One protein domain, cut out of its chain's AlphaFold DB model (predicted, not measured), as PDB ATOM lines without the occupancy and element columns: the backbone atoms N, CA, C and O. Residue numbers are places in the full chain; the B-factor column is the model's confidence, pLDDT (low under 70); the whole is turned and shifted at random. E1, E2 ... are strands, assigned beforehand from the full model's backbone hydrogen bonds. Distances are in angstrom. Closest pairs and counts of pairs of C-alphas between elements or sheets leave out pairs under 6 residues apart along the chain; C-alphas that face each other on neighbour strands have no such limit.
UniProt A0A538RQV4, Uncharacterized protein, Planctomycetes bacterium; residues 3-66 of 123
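This is residues 3 to 66 of the 123 residues of an uncharacterized protein of Planctomycetes bacterium (UniProt A0A538RQV4). With little regular structure, a three-strand sheet, E1-E2-E3, stands beside a hairpin, E4 and E5. The 64 printed residues hold five strands, E1 to E5 along the chain, 25 residues, antiparallel, and no named helix: class all strand. It is compact, radius of gyration of the C-alphas 12.2 A, spanning 38 by 27 by 20 A.

Look first at E1, residues 9 to 13, E2, 24 to 29, and E3, 35 to 38, a meander of successive antiparallel hairpins. Then find the hairpin of E4, residues 51 to 55, and E5, 61 to 65. Within hydrogen-bond range are N 27 and O 10, 2.8 A, N 28 and O 36, 2.9 A, and N 52 and O 64, 2.8 A. The closest C-alphas of E2 and E4, Leu 24 and Ile 54, are 7.5 A apart.

E2 runs 16.7 A; find E1's start, C-alpha 9, at (-16.912, 41.570, 6.933) and E5's end, C-alpha 65, at (-1.852, 35.498, 1.451).

Residues 39 to 50 are a long link; the printed part has no cut, and no printed residue is under pLDDT 70.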
ATOM      1  N   ALA A   3     -23.162  46.837  11.067       78.12
ATOM      2  CA  ALA A   3     -24.169  46.716  10.003       78.12
ATOM      3  C   ALA A   3     -24.686  48.084   9.525       78.12
ATOM      4  O   ALA A   3     -24.867  48.296   8.333       78.12
ATOM      5  N   LEU A   4     -24.857  49.042  10.449       82.94
ATOM      6  CA  LEU A   4     -25.293  50.409  10.126       82.94
ATOM      7  C   LEU A   4     -24.244  51.172   9.307       82.94
ATOM      8  O   LEU A   4     -24.588  52.107   8.595       82.94
ATOM      9  N   LEU A   5     -22.974  50.770   9.412       89.62
ATOM     10  CA  LEU A   5     -21.857  51.324   8.651       89.62
ATOM     11  C   LEU A   5     -21.583  50.544   7.352       89.62
ATOM     12  O   LEU A   5     -20.654  50.890   6.631       89.62
ATOM     13  N   GLY A   6     -22.352  49.487   7.059       89.12
ATOM     14  CA  GLY A   6     -22.184  48.678   5.849       89.12
ATOM     15  C   GLY A   6     -20.885  47.867   5.803       89.12
ATOM     16  O   GLY A   6     -20.401  47.551   4.719       89.12
ATOM     17  N   VAL A   7     -20.295  47.529   6.956       94.44
ATOM     18  CA  VAL A   7     -19.061  46.728   7.005       94.44
ATOM     19  C   VAL A   7     -19.353  45.315   6.500       94.44
ATOM     20  O   VAL A   7     -20.036  44.547   7.178       94.44
ATOM     21  N   ALA A   8     -18.840  44.971   5.317       95.56
ATOM     22  CA  ALA A   8     -19.129  43.700   4.649       95.56
ATOM     23  C   ALA A   8     -18.635  42.483   5.443       95.56
ATOM     24  O   ALA A   8     -19.322  41.464   5.525       95.56
ATOM     25  N   GLU A   9     -17.465  42.597   6.065       96.88
ATOM     26  CA  GLU A   9     -16.912  41.570   6.933       96.88
ATOM     27  C   GLU A   9     -16.031  42.181   8.028       96.88
ATOM     28  O   GLU A   9     -15.401  43.218   7.827       96.88
ATOM     29  N   PHE A  10     -15.991  41.542   9.193       96.62
ATOM     30  CA  PHE A  10     -15.041  41.862  10.256       96.62
ATOM     31  C   PHE A  10     -14.606  40.591  10.974       96.62
ATOM     32  O   PHE A  10     -15.317  39.588  10.970       96.62
ATOM     33  N   ILE A  11     -13.428  40.627  11.590       97.38
ATOM     34  CA  ILE A  11     -12.837  39.464  12.250       97.38
ATOM     35  C   ILE A  11     -12.755  39.730  13.745       97.38
ATOM     36  O   ILE A  11     -12.341  40.808  14.172       97.38
ATOM     37  N   LEU A  12     -13.141  38.733  14.531       96.75
ATOM     38  CA  LEU A  12     -12.899  38.694  15.962       96.75
ATOM     39  C   LEU A  12     -11.711  37.775  16.228       96.75
ATOM     40  O   LEU A  12     -11.647  36.664  15.698       96.75
ATOM     41  N   VAL A  13     -10.777  38.269  17.035       97.25
ATOM     42  CA  VAL A  13      -9.557  37.560  17.411       97.25
ATOM     43  C   VAL A  13      -9.529  37.438  18.924       97.25
ATOM     44  O   VAL A  13      -9.550  38.444  19.629       97.25
ATOM     45  N   ASP A  14      -9.449  36.205  19.396       96.44
ATOM     46  CA  ASP A  14      -9.253  35.860  20.794       96.44
ATOM     47  C   ASP A  14      -8.102  34.860  20.885       96.44
ATOM     48  O   ASP A  14      -8.264  33.648  20.738       96.44
ATOM     49  N   VAL A  15      -6.894  35.390  21.072       93.81
ATOM     50  CA  VAL A  15      -5.691  34.559  21.117       93.81
ATOM     51  C   VAL A  15      -5.700  33.654  22.352       93.81
ATOM     52  O   VAL A  15      -5.215  32.532  22.232       93.81
ATOM     53  N   SER A  16      -6.276  34.059  23.490       93.88
ATOM     54  CA  SER A  16      -6.351  33.186  24.675       93.88
ATOM     55  C   SER A  16      -7.407  32.091  24.519       93.88
ATOM     56  O   SER A  16      -7.217  30.985  25.019       93.88
ATOM     57  N   GLY A  17      -8.476  32.365  23.767       94.12
ATOM     58  CA  GLY A  17      -9.601  31.446  23.584       94.12
ATOM     59  C   GLY A  17     -10.533  31.385  24.795       94.12
ATOM     60  O   GLY A  17     -11.271  30.414  24.947       94.12
ATOM     61  N   GLU A  18     -10.473  32.384  25.674       95.62
ATOM     62  CA  GLU A  18     -11.245  32.440  26.921       95.62
ATOM     63  C   GLU A  18     -12.527  33.275  26.795       95.62
ATOM     64  O   GLU A  18     -13.422  33.178  27.635       95.62
ATOM     65  N   LEU A  19     -12.617  34.120  25.768       94.44
ATOM     66  CA  LEU A  19     -13.656  35.137  25.615       94.44
ATOM     67  C   LEU A  19     -14.668  34.776  24.529       94.44
ATOM     68  O   LEU A  19     -15.828  35.187  24.608       94.44
ATOM     69  N   LEU A  20     -14.237  34.040  23.504       94.50
ATOM     70  CA  LEU A  20     -15.053  33.700  22.342       94.50
ATOM     71  C   LEU A  20     -15.203  32.180  22.169       94.50
ATOM     72  O   LEU A  20     -14.310  31.422  22.535       94.50
ATOM     73  N   PRO A  21     -16.290  31.710  21.521       93.38
ATOM     74  CA  PRO A  21     -16.467  30.289  21.194       93.38
ATOM     75  C   PRO A  21     -15.367  29.708  20.292       93.38
ATOM     76  O   PRO A  21     -15.204  28.493  20.215       93.38
ATOM     77  N   ALA A  22     -14.645  30.574  19.577       95.19
ATOM     78  CA  ALA A  22     -13.523  30.233  18.722       95.19
ATOM     79  C   ALA A  22     -12.471  31.348  18.768       95.19
ATOM     80  O   ALA A  22     -12.816  32.528  18.831       95.19
ATOM     81  N   ARG A  23     -11.189  30.974  18.665       96.06
ATOM     82  CA  ARG A  23     -10.053  31.919  18.694       96.06
ATOM     83  C   ARG A  23     -10.041  32.891  17.512       96.06
ATOM     84  O   ARG A  23      -9.500  33.989  17.613       96.06
ATOM     85  N   LEU A  24     -10.630  32.485  16.390       97.94
ATOM     86  CA  LEU A  24     -10.817  33.308  15.202       97.94
ATOM     87  C   LEU A  24     -12.235  33.125  14.682       97.94
ATOM     88  O   LEU A  24     -12.714  31.999  14.571       97.94
ATOM     89  N   LEU A  25     -12.886  34.232  14.342       97.25
ATOM     90  CA  LEU A  25     -14.244  34.216  13.815       97.25
ATOM     91  C   LEU A  25     -14.418  35.330  12.789       97.25
ATOM     92  O   LEU A  25     -14.225  36.504  13.111       97.25
ATOM     93  N   LEU A  26     -14.800  34.978  11.566       97.94
ATOM     94  CA  LEU A  26     -15.168  35.944  10.540       97.94
ATOM     95  C   LEU A  26     -16.674  36.178  10.621       97.94
ATOM     96  O   LEU A  26     -17.466  35.242  10.600       97.94
ATOM     97  N   LYS A  27     -17.080  37.438  10.713       97.19
ATOM     98  CA  LYS A  27     -18.478  37.855  10.679       97.19
ATOM     99  C   LYS A  27     -18.741  38.480   9.322       97.19
ATOM    100  O   LYS A  27     -18.140  39.505   9.007       97.19
ATOM    101  N   ARG A  28     -19.647  37.905   8.530       96.62
ATOM    102  CA  ARG A  28     -20.000  38.407   7.193       96.62
ATOM    103  C   ARG A  28     -21.422  38.940   7.144       96.62
ATOM    104  O   ARG A  28     -22.357  38.231   7.521       96.62
ATOM    105  N   LEU A  29     -21.574  40.166   6.653       95.88
ATOM    106  CA  LEU A  29     -22.864  40.822   6.495       95.88
ATOM    107  C   LEU A  29     -23.720  40.058   5.481       95.88
ATOM    108  O   LEU A  29     -23.258  39.701   4.396       95.88
ATOM    109  N   GLN A  30     -24.962  39.796   5.857       95.31
ATOM    110  CA  GLN A  30     -25.965  39.130   5.041       95.31
ATOM    111  C   GLN A  30     -26.930  40.160   4.426       95.31
ATOM    112  O   GLN A  30     -27.036  41.282   4.931       95.31
ATOM    113  N   PRO A  31     -27.676  39.798   3.362       93.25
ATOM    114  CA  PRO A  31     -28.656  40.694   2.741       93.25
ATOM    115  C   PRO A  31     -29.761  41.188   3.686       93.25
ATOM    116  O   PRO A  31     -30.338  42.243   3.448       93.25
ATOM    117  N   ASP A  32     -30.050  40.444   4.758       93.44
ATOM    118  CA  ASP A  32     -31.028  40.811   5.790       93.44
ATOM    119  C   ASP A  32     -30.468  41.771   6.861       93.44
ATOM    120  O   ASP A  32     -31.169  42.125   7.810       93.44
ATOM    121  N   GLY A  33     -29.211  42.206   6.720       92.56
ATOM    122  CA  GLY A  33     -28.536  43.110   7.650       92.56
ATOM    123  C   GLY A  33     -27.935  42.429   8.882       92.56
ATOM    124  O   GLY A  33     -27.371  43.116   9.739       92.56
ATOM    125  N   THR A  34     -28.022  41.100   8.990       94.56
ATOM    126  CA  THR A  34     -27.400  40.326  10.073       94.56
ATOM    127  C   THR A  34     -25.974  39.900   9.724       94.56
ATOM    128  O   THR A  34     -25.540  39.994   8.577       94.56
ATOM    129  N   TYR A  35     -25.214  39.434  10.718       95.62
ATOM    130  CA  TYR A  35     -23.896  38.844  10.492       95.62
ATOM    131  C   TYR A  35     -23.942  37.338  10.694       95.62
ATOM    132  O   TYR A  35     -24.432  36.862  11.717       95.62
ATOM    133  N   LYS A  36     -23.369  36.612   9.735       96.12
ATOM    134  CA  LYS A  36     -23.131  35.176   9.833       96.12
ATOM    135  C   LYS A  36     -21.685  34.902  10.223       96.12
ATOM    136  O   LYS A  36     -20.773  35.574   9.741       96.12
ATOM    137  N   ASP A  37     -21.512  33.879  11.041       96.19
ATOM    138  CA  ASP A  37     -20.222  33.373  11.483       96.19
ATOM    139  C   ASP A  37     -19.629  32.445  10.426       96.19
ATOM    140  O   ASP A  37     -20.326  31.591   9.870       96.19
ATOM    141  N   ASP A  38     -18.344  32.624  10.157       95.94
ATOM    142  CA  ASP A  38     -17.585  31.851   9.189       95.94
ATOM    143  C   ASP A  38     -16.205  31.512   9.766       95.94
ATOM    144  O   ASP A  38     -15.564  32.330  10.438       95.94
ATOM    145  N   GLN A  39     -15.785  30.272   9.540       96.81
ATOM    146  CA  GLN A  39     -14.525  29.719  10.012       96.81
ATOM    147  C   GLN A  39     -14.137  28.530   9.133       96.81
ATOM    148  O   GLN A  39     -14.969  27.693   8.774       96.81
ATOM    149  N   ASP A  40     -12.853  28.447   8.812       96.62
ATOM    150  CA  ASP A  40     -12.291  27.321   8.087       96.62
ATOM    151  C   ASP A  40     -12.218  26.077   8.988       96.62
ATOM    152  O   ASP A  40     -12.210  26.153  10.217       96.62
ATOM    153  N   ARG A  41     -12.128  24.893   8.372       95.19
ATOM    154  CA  ARG A  41     -12.119  23.602   9.091       95.19
ATOM    155  C   ARG A  41     -10.975  23.440  10.093       95.19
ATOM    156  O   ARG A  41     -11.102  22.662  11.029       95.19
ATOM    157  N   ASP A  42      -9.861  24.122   9.865       94.19
ATOM    158  CA  ASP A  42      -8.675  24.116  10.725       94.19
ATOM    159  C   ASP A  42      -8.723  25.203  11.815       94.19
ATOM    160  O   ASP A  42      -7.752  25.387  12.543       94.19
ATOM    161  N   GLY A  43      -9.836  25.934  11.929       95.25
ATOM    162  CA  GLY A  43     -10.013  27.013  12.895       95.25
ATOM    163  C   GLY A  43      -9.484  28.375  12.430       95.25
ATOM    164  O   GLY A  43      -9.629  29.358  13.158       95.25
ATOM    165  N   GLY A  44      -8.892  28.457  11.232       97.50
ATOM    166  CA  GLY A  44      -8.530  29.721  10.595       97.50
ATOM    167  C   GLY A  44      -9.741  30.480  10.051       97.50
ATOM    168  O   GLY A  44     -10.873  30.000  10.087       97.50
ATOM    169  N   VAL A  45      -9.505  31.675   9.516       98.31
ATOM    170  CA  VAL A  45     -10.521  32.436   8.777       98.31
ATOM    171  C   VAL A  45      -9.934  33.000   7.490       98.31
ATOM    172  O   VAL A  45      -8.832  33.552   7.493       98.31
ATOM    173  N   THR A  46     -10.677  32.894   6.388       98.12
ATOM    174  CA  THR A  46     -10.265  33.413   5.078       98.12
ATOM    175  C   THR A  46     -11.176  34.564   4.651       98.12
ATOM    176  O   THR A  46     -12.377  34.393   4.454       98.12
ATOM    177  N   SER A  47     -10.589  35.752   4.518       97.25
ATOM    178  CA  SER A  47     -11.264  36.984   4.110       97.25
ATOM    179  C   SER A  47     -11.479  37.021   2.596       97.25
ATOM    180  O   SER A  47     -10.649  36.545   1.814       97.25
ATOM    181  N   THR A  48     -12.564  37.669   2.164       95.94
ATOM    182  CA  THR A  48     -12.802  37.936   0.735       95.94
ATOM    183  C   THR A  48     -11.808  38.928   0.126       95.94
ATOM    184  O   THR A  48     -11.683  38.997  -1.094       95.94
ATOM    185  N   LEU A  49     -11.045  39.642   0.958       95.81
ATOM    186  CA  LEU A  49      -9.981  40.558   0.548       95.81
ATOM    187  C   LEU A  49      -8.672  39.838   0.178       95.81
ATOM    188  O   LEU A  49      -7.687  40.491  -0.159       95.81
ATOM    189  N   GLY A  50      -8.640  38.501   0.224       96.81
ATOM    190  CA  GLY A  50      -7.508  37.706  -0.263       96.81
ATOM    191  C   GLY A  50      -6.414  37.438   0.773       96.81
ATOM    192  O   GLY A  50      -5.291  37.087   0.404       96.81
ATOM    193  N   PHE A  51      -6.727  37.556   2.062       97.75
ATOM    194  CA  PHE A  51      -5.845  37.126   3.147       97.75
ATOM    195  C   PHE A  51      -6.527  36.100   4.053       97.75
ATOM    196  O   PHE A  51      -7.752  36.019   4.147       97.75
ATOM    197  N   ARG A  52      -5.705  35.314   4.736       98.19
ATOM    198  CA  ARG A  52      -6.113  34.300   5.703       98.19
ATOM    199  C   ARG A  52      -5.456  34.590   7.040       98.19
ATOM    200  O   ARG A  52      -4.281  34.946   7.084       98.19
ATOM    201  N   LEU A  53      -6.204  34.410   8.118       98.25
ATOM    202  CA  LEU A  53      -5.697  34.462   9.481       98.25
ATOM    203  C   LEU A  53      -5.722  33.062  10.077       98.25
ATOM    204  O   LEU A  53      -6.715  32.346   9.950       98.25
ATOM    205  N   ILE A  54      -4.637  32.696  10.742       97.75
ATOM    206  CA  ILE A  54      -4.543  31.481  11.551       97.75
ATOM    207  C   ILE A  54      -3.910  31.830  12.891       97.75
ATOM    208  O   ILE A  54      -3.219  32.846  13.012       97.75
ATOM    209  N   ILE A  55      -4.096  30.958  13.872       96.19
ATOM    210  CA  ILE A  55      -3.159  30.891  14.985       96.19
ATOM    211  C   ILE A  55      -2.063  29.904  14.583       96.19
ATOM    212  O   ILE A  55      -2.352  28.748  14.280       96.19
ATOM    213  N   ASP A  56      -0.825  30.381  14.517       93.88
ATOM    214  CA  ASP A  56       0.333  29.570  14.140       93.88
ATOM    215  C   ASP A  56       0.765  28.663  15.311       93.88
ATOM    216  O   ASP A  56       0.268  28.773  16.435       93.88
ATOM    217  N   GLY A  57       1.706  27.750  15.064       91.50
ATOM    218  CA  GLY A  57       2.166  26.791  16.083       91.50
ATOM    219  C   GLY A  57       2.848  27.425  17.305       91.50
ATOM    220  O   GLY A  57       2.988  26.770  18.333       91.50
ATOM    221  N   ASP A  58       3.251  28.694  17.210       92.81
ATOM    222  CA  ASP A  58       3.783  29.489  18.322       92.81
ATOM    223  C   ASP A  58       2.682  30.122  19.194       92.81
ATOM    224  O   ASP A  58       2.987  30.803  20.169       92.81
ATOM    225  N   GLY A  59       1.410  29.875  18.870       92.75
ATOM    226  CA  GLY A  59       0.258  30.390  19.603       92.75
ATOM    227  C   GLY A  59      -0.152  31.808  19.208       92.75
ATOM    228  O   GLY A  59      -1.164  32.282  19.720       92.75
ATOM    229  N   GLU A  60       0.563  32.446  18.283       93.19
ATOM    230  CA  GLU A  60       0.352  33.832  17.871       93.19
ATOM    231  C   GLU A  60      -0.488  33.943  16.593       93.19
ATOM    232  O   GLU A  60      -0.581  33.021  15.775       93.19
ATOM    233  N   LEU A  61      -1.065  35.126  16.381       95.75
ATOM    234  CA  LEU A  61      -1.783  35.439  15.151       95.75
ATOM    235  C   LEU A  61      -0.821  35.505  13.956       95.75
ATOM    236  O   LEU A  61       0.213  36.181  13.989       95.75
ATOM    237  N   ARG A  62      -1.210  34.863  12.856       96.69
ATOM    238  CA  ARG A  62      -0.483  34.888  11.588       96.69
ATOM    239  C   ARG A  62      -1.401  35.275  10.443       96.69
ATOM    240  O   ARG A  62      -2.478  34.710  10.287       96.69
ATOM    241  N   VAL A  63      -0.915  36.184   9.599       97.44
ATOM    242  CA  VAL A  63      -1.551  36.545   8.329       97.44
ATOM    243  C   VAL A  63      -0.848  35.818   7.188       97.44
ATOM    244  O   VAL A  63       0.385  35.805   7.113       97.44
ATOM    245  N   LEU A  64      -1.625  35.237   6.284       98.25
ATOM    246  CA  LEU A  64      -1.166  34.592   5.063       98.25
ATOM    247  C   LEU A  64      -1.866  35.221   3.864       98.25
ATOM    248  O   LEU A  64      -3.019  35.644   3.952       98.25
ATOM    249  N   ASN A  65      -1.196  35.247   2.722       98.12
ATOM    250  CA  ASN A  65      -1.852  35.498   1.451       98.12
ATOM    251  C   ASN A  65      -2.748  34.295   1.127       98.12
ATOM    252  O   ASN A  65      -2.261  33.165   1.075       98.12
ATOM    253  N   ALA A  66      -4.047  34.515   0.920       97.38
ATOM    254  CA  ALA A  66      -5.000  33.419   0.732       97.38
ATOM    255  C   ALA A  66      -4.771  32.647  -0.578       97.38
ATOM    256  O   ALA A  66      -5.100  31.469  -0.656       97.38
TER     257      ALA A  66